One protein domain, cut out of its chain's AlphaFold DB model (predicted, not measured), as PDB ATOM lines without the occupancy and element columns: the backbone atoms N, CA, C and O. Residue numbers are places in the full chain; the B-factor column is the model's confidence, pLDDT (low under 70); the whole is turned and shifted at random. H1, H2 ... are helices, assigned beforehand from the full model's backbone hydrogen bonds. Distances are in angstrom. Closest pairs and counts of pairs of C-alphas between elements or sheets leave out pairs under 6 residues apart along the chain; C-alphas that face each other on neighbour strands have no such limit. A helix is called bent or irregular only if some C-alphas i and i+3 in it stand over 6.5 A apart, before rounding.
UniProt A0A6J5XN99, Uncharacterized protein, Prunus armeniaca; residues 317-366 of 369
ATOM      1  N   ARG A 317     157.790 106.534 172.577       59.44
ATOM      2  CA  ARG A 317     157.456 106.942 173.946       59.44
ATOM      3  C   ARG A 317     158.514 106.451 174.931       59.44
ATOM      4  O   ARG A 317     158.937 107.223 175.787       59.44
ATOM      5  N   LEU A 318     159.005 105.219 174.756       60.50
ATOM      6  CA  LEU A 318     160.141 104.706 175.522       60.50
ATOM      7  C   LEU A 318     161.425 105.493 175.221       60.50
ATOM      8  O   LEU A 318     162.052 105.997 176.149       60.50
ATOM      9  N   ARG A 319     161.825 105.647 173.951       63.47
ATOM     10  CA  ARG A 319     163.075 106.358 173.609       63.47
ATOM     11  C   ARG A 319     163.072 107.821 174.030       63.47
ATOM     12  O   ARG A 319     164.086 108.287 174.529       63.47
ATOM     13  N   VAL A 320     161.978 108.553 173.835       57.66
ATOM     14  CA  VAL A 320     161.828 109.959 174.236       57.66
ATOM     15  C   VAL A 320     161.836 110.066 175.755       57.66
ATOM     16  O   VAL A 320     162.568 110.903 176.277       57.66
ATOM     17  N   PHE A 321     161.133 109.181 176.470       64.44
ATOM     18  CA  PHE A 321     161.222 109.096 177.929       64.44
ATOM     19  C   PHE A 321     162.674 108.898 178.386       64.44
ATOM     20  O   PHE A 321     163.178 109.691 179.183       64.44
ATOM     21  N   PHE A 322     163.389 107.924 177.811       67.81
ATOM     22  CA  PHE A 322     164.801 107.687 178.113       67.81
ATOM     23  C   PHE A 322     165.699 108.864 177.706       67.81
ATOM     24  O   PHE A 322     166.579 109.238 178.472       67.81
ATOM     25  N   ARG A 323     165.476 109.507 176.554       70.44
ATOM     26  CA  ARG A 323     166.291 110.631 176.054       70.44
ATOM     27  C   ARG A 323     166.098 111.894 176.892       70.44
ATOM     28  O   ARG A 323     167.077 112.585 177.169       70.44
ATOM     29  N   VAL A 324     164.865 112.196 177.300       61.44
ATOM     30  CA  VAL A 324     164.526 113.340 178.163       61.44
ATOM     31  C   VAL A 324     165.067 113.118 179.570       61.44
ATOM     32  O   VAL A 324     165.741 114.003 180.097       61.44
ATOM     33  N   GLN A 325     164.858 111.930 180.146       63.84
ATOM     34  CA  GLN A 325     165.439 111.576 181.442       63.84
ATOM     35  C   GLN A 325     166.964 111.619 181.391       63.84
ATOM     36  O   GLN A 325     167.584 112.275 182.220       63.84
ATOM     37  N   TYR A 326     167.583 111.035 180.366       72.38
ATOM     38  CA  TYR A 326     169.032 111.056 180.197       72.38
ATOM     39  C   TYR A 326     169.581 112.478 180.027       72.38
ATOM     40  O   TYR A 326     170.559 112.827 180.678       72.38
ATOM     41  N   LYS A 327     168.950 113.347 179.219       65.81
ATOM     42  CA  LYS A 327     169.362 114.760 179.102       65.81
ATOM     43  C   LYS A 327     169.225 115.511 180.429       65.81
ATOM     44  O   LYS A 327     170.116 116.288 180.771       65.81
ATOM     45  N   ARG A 328     168.140 115.287 181.177       66.38
ATOM     46  CA  ARG A 328     167.898 115.926 182.481       66.38
ATOM     47  C   ARG A 328     168.924 115.464 183.517       66.38
ATOM     48  O   ARG A 328     169.536 116.302 184.173       66.38
ATOM     49  N   GLN A 329     169.186 114.160 183.579       67.88
ATOM     50  CA  GLN A 329     170.180 113.567 184.472       67.88
ATOM     51  C   GLN A 329     171.606 113.963 184.088       67.88
ATOM     52  O   GLN A 329     172.378 114.369 184.946       67.88
ATOM     53  N   LYS A 330     171.950 113.974 182.795       71.38
ATOM     54  CA  LYS A 330     173.252 114.453 182.312       71.38
ATOM     55  C   LYS A 330     173.483 115.919 182.670       71.38
ATOM     56  O   LYS A 330     174.588 116.270 183.063       71.38
ATOM     57  N   ARG A 331     172.456 116.772 182.571       65.31
ATOM     58  CA  ARG A 331     172.556 118.184 182.967       65.31
ATOM     59  C   ARG A 331     172.853 118.312 184.458       65.31
ATOM     60  O   ARG A 331     173.800 119.007 184.790       65.31
ATOM     61  N   ILE A 332     172.122 117.590 185.313       70.44
ATOM     62  CA  ILE A 332     172.360 117.554 186.767       70.44
ATOM     63  C   ILE A 332     173.766 117.026 187.076       70.44
ATOM     64  O   ILE A 332     174.485 117.618 187.873       70.44
ATOM     65  N   ILE A 333     174.205 115.956 186.411       68.25
ATOM     66  CA  ILE A 333     175.542 115.389 186.624       68.25
ATOM     67  C   ILE A 333     176.626 116.391 186.202       68.25
ATOM     68  O   ILE A 333     177.549 116.663 186.969       68.25
ATOM     69  N   CYS A 334     176.496 117.006 185.025       70.75
ATOM     70  CA  CYS A 334     177.435 118.022 184.555       70.75
ATOM     71  C   CYS A 334     177.468 119.253 185.474       70.75
ATOM     72  O   CYS A 334     178.550 119.727 185.808       70.75
ATOM     73  N   THR A 335     176.317 119.760 185.926       68.06
ATOM     74  CA  THR A 335     176.269 120.960 186.776       68.06
ATOM     75  C   THR A 335     176.723 120.696 188.206       68.06
ATOM     76  O   THR A 335     177.315 121.578 188.822       68.06
ATOM     77  N   THR A 336     176.466 119.509 188.756       64.81
ATOM     78  CA  THR A 336     176.720 119.223 190.177       64.81
ATOM     79  C   THR A 336     178.104 118.609 190.415       64.81
ATOM     80  O   THR A 336     178.716 118.899 191.449       64.81
ATOM     81  N   TYR A 337     178.617 117.816 189.462       61.59
ATOM     82  CA  TYR A 337     179.894 117.095 189.588       61.59
ATOM     83  C   TYR A 337     181.022 117.664 188.715       61.59
ATOM     84  O   TYR A 337     182.164 117.663 189.160       61.59
ATOM     85  N   PHE A 338     180.727 118.184 187.514       59.78
ATOM     86  CA  PHE A 338     181.747 118.700 186.579       59.78
ATOM     87  C   PHE A 338     181.922 120.228 186.594       59.78
ATOM     88  O   PHE A 338     182.750 120.751 185.857       59.78
ATOM     89  N   SER A 339     181.185 120.961 187.434       59.53
ATOM     90  CA  SER A 339     181.318 122.425 187.536       59.53
ATOM     91  C   SER A 339     182.496 122.888 188.393       59.53
ATOM     92  O   SER A 339     182.924 124.031 188.280       59.53
ATOM     93  N   THR A 340     183.017 122.026 189.270       66.44
ATOM     94  CA  THR A 340     184.086 122.373 190.214       66.44
ATOM     95  C   THR A 340     185.218 121.361 190.112       66.44
ATOM     96  O   THR A 340     185.047 120.189 190.447       66.44
ATOM     97  N   THR A 341     186.393 121.828 189.687       70.56
ATOM     98  CA  THR A 341     187.609 121.029 189.449       70.56
ATOM     99  C   THR A 341     187.959 120.111 190.628       70.56
ATOM    100  O   THR A 341     188.362 118.966 190.440       70.56
ATOM    101  N   TRP A 342     187.708 120.567 191.857       66.62
ATOM    102  CA  TRP A 342     187.964 119.825 193.095       66.62
ATOM    103  C   TRP A 342     187.133 118.547 193.262       66.62
ATOM    104  O   TRP A 342     187.637 117.553 193.786       66.62
ATOM    105  N   LYS A 343     185.882 118.528 192.791       74.62
ATOM    106  CA  LYS A 343     185.023 117.336 192.901       74.62
ATOM    107  C   LYS A 343     185.474 116.227 191.955       74.62
ATOM    108  O   LYS A 343     185.402 115.056 192.311       74.62
ATOM    109  N   VAL A 344     186.000 116.601 190.789       77.50
ATOM    110  CA  VAL A 344     186.587 115.660 189.825       77.50
ATOM    111  C   VAL A 344     187.849 115.017 190.403       77.50
ATOM    112  O   VAL A 344     187.993 113.798 190.348       77.50
ATOM    113  N   ILE A 345     188.726 115.807 191.034       82.19
ATOM    114  CA  ILE A 345     189.948 115.302 191.685       82.19
ATOM    115  C   ILE A 345     189.601 114.348 192.838       82.19
ATOM    116  O   ILE A 345     190.175 113.266 192.930       82.19
ATOM    117  N   SER A 346     188.625 114.706 193.680       82.56
ATOM    118  CA  SER A 346     188.169 113.858 194.792       82.56
ATOM    119  C   SER A 346     187.583 112.524 194.313       82.56
ATOM    120  O   SER A 346     187.884 111.481 194.895       82.56
ATOM    121  N   LEU A 347     186.811 112.531 193.221       86.12
ATOM    122  CA  LEU A 347     186.253 111.316 192.628       86.12
ATOM    123  C   LEU A 347     187.350 110.401 192.060       86.12
ATOM    124  O   LEU A 347     187.335 109.199 192.312       86.12
ATOM    125  N   MET A 348     188.339 110.967 191.359       87.62
ATOM    126  CA  MET A 348     189.484 110.208 190.839       87.62
ATOM    127  C   MET A 348     190.348 109.618 191.960       87.62
ATOM    128  O   MET A 348     190.738 108.455 191.881       87.62
ATOM    129  N   ALA A 349     190.597 110.382 193.029       89.50
ATOM    130  CA  ALA A 349     191.315 109.898 194.205       89.50
ATOM    131  C   ALA A 349     190.566 108.748 194.904       89.50
ATOM    132  O   ALA A 349     191.183 107.757 195.288       89.50
ATOM    133  N   GLY A 350     189.234 108.839 195.013       92.56
ATOM    134  CA  GLY A 350     188.396 107.774 195.573       92.56
ATOM    135  C   GLY A 350     188.430 106.483 194.748       92.56
ATOM    136  O   GLY A 350     188.589 105.401 195.312       92.56
ATOM    137  N   ILE A 351     188.349 106.585 193.416       92.06
ATOM    138  CA  ILE A 351     188.487 105.429 192.510       92.06
ATOM    139  C   ILE A 351     189.878 104.800 192.645       92.06
ATOM    140  O   ILE A 351     189.998 103.579 192.717       92.06
ATOM    141  N   PHE A 352     190.929 105.619 192.722       94.12
ATOM    142  CA  PHE A 352     192.298 105.136 192.883       94.12
ATOM    143  C   PHE A 352     192.499 104.398 194.214       94.12
ATOM    144  O   PHE A 352     193.075 103.312 194.230       94.12
ATOM    145  N   LEU A 353     191.960 104.930 195.316       93.31
ATOM    146  CA  LEU A 353     191.982 104.257 196.617       93.31
ATOM    147  C   LEU A 353     191.215 102.931 196.589       93.31
ATOM    148  O   LEU A 353     191.713 101.949 197.125       93.31
ATOM    149  N   LEU A 354     190.054 102.871 195.930       92.75
ATOM    150  CA  LEU A 354     189.298 101.623 195.764       92.75
ATOM    151  C   LEU A 354     190.056 100.576 194.940       92.75
ATOM    152  O   LEU A 354     190.021  99.388 195.256       92.75
ATOM    153  N   LEU A 355     190.764 101.000 193.892       93.81
ATOM    154  CA  LEU A 355     191.613 100.101 193.116       93.81
ATOM    155  C   LEU A 355     192.771  99.576 193.965       93.81
ATOM    156  O   LEU A 355     193.010  98.369 193.975       93.81
ATOM    157  N   LEU A 356     193.437 100.445 194.730       90.75
ATOM    158  CA  LEU A 356     194.505 100.045 195.646       90.75
ATOM    159  C   LEU A 356     194.014  99.076 196.721       90.75
ATOM    160  O   LEU A 356     194.674  98.065 196.952       90.75
ATOM    161  N   THR A 357     192.858  99.333 197.338       92.31
ATOM    162  CA  THR A 357     192.296  98.418 198.339       92.31
ATOM    163  C   THR A 357     191.907  97.091 197.703       92.31
ATOM    164  O   THR A 357     192.245  96.053 198.258       92.31
ATOM    165  N   SER A 358     191.313  97.089 196.506       90.56
ATOM    166  CA  SER A 358     191.005  95.843 195.791       90.56
ATOM    167  C   SER A 358     192.260  95.027 195.456       90.56
ATOM    168  O   SER A 358     192.270  93.811 195.648       90.56
ATOM    169  N   LEU A 359     193.348  95.686 195.035       90.12
ATOM    170  CA  LEU A 359     194.641  95.046 194.791       90.12
ATOM    171  C   LEU A 359     195.220  94.486 196.091       90.12
ATOM    172  O   LEU A 359     195.683  93.348 196.124       90.12
ATOM    173  N   GLN A 360     195.175  95.274 197.167       86.19
ATOM    174  CA  GLN A 360     195.657  94.878 198.482       86.19
ATOM    175  C   GLN A 360     194.904  93.646 198.989       86.19
ATOM    176  O   GLN A 360     195.547  92.694 199.430       86.19
ATOM    177  N   THR A 361     193.572  93.626 198.876       91.12
ATOM    178  CA  THR A 361     192.727  92.479 199.236       91.12
ATOM    179  C   THR A 361     193.026  91.265 198.354       91.12
ATOM    180  O   THR A 361     193.142  90.152 198.855       91.12
ATOM    181  N   TYR A 362     193.235  91.462 197.052       89.88
ATOM    182  CA  TYR A 362     193.597  90.379 196.136       89.88
ATOM    183  C   TYR A 362     194.951  89.739 196.489       89.88
ATOM    184  O   TYR A 362     195.060  88.515 196.552       89.88
ATOM    185  N   TYR A 363     195.973  90.550 196.781       84.38
ATOM    186  CA  TYR A 363     197.295  90.055 197.176       84.38
ATOM    187  C   TYR A 363     197.335  89.463 198.591       84.38
ATOM    188  O   TYR A 363     198.166  88.598 198.848       84.38
ATOM    189  N   THR A 364     196.450  89.880 199.502       82.25
ATOM    190  CA  THR A 364     196.333  89.253 200.835       82.25
ATOM    191  C   THR A 364     195.596  87.917 200.793       82.25
ATOM    192  O   THR A 364     195.933  87.023 201.561       82.25
ATOM    193  N   VAL A 365     194.628  87.749 199.890       85.69
ATOM    194  CA  VAL A 365     193.864  86.497 199.739       85.69
ATOM    195  C   VAL A 365     194.621  85.440 198.925       85.69
ATOM    196  O   VAL A 365     194.344  84.251 199.070       85.69
ATOM    197  N   LYS A 366     195.599  85.830 198.095       76.38
ATOM    198  CA  LYS A 366     196.410  84.896 197.300       76.38
ATOM    199  C   LYS A 366     197.806  84.706 197.926       76.38
ATOM    200  O   LYS A 366     198.721  85.452 197.573       76.38
TER     201      LYS A 366
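This is residues 317 to 366 of the 369 residues of an uncharacterized protein of Prunus armeniaca (UniProt A0A6J5XN99). Two long helices, H1 and then H2, make a wide, open V or L, with its corner at the three residues 338 to 340 that link them and its two arms reaching away from each other. Almost the whole of each arm stands free, and the figure is flat, with C-alphas spanning 50 by 29 by 7 A. The printed part has 50 residues with two named helices and no named strand; its class is all helix. It is extended, with a radius of gyration of the C-alphas of 17.3 A.

H1, residues 317 to 337, comes first, and a tight link of 3 residues joins it to H2, residues 341 to 365. The two helices are close but not clearly touching, with 2 pairs of C-alphas within 8 A. Their closest C-alphas are those of Tyr 337 and Lys 343, 6.1 A apart. Their lines stand about perpendicular, at 82 degrees, and their centres are 27.8 A apart. Residues 317 to 336, 338 to 346 and 348 to 366 stand free. In both H1 and H2, every O i to N i+4 pair is within hydrogen-bond range.

H1 begins at C-alpha 317, at (157.456, 106.942, 173.946), and measures 29.2 A to C-alpha 337, at (179.894, 117.095, 189.588). H2, the longest helix with 25 residues, measures 36.6 A from C-alpha 341 to C-alpha 365, at (193.864, 86.497, 199.739). Neither helix is bent or irregular.

The C-alphas of Arg 317 and Lys 366, the two farthest apart, are 50.5 A apart. The printed part has no cut. The mean pLDDT of the printed part is 76.1; H1 has a mean of 66 and H2 of 86. Of the printed residues, 20 are under 70, among them residues 317 to 322 and 335 to 340.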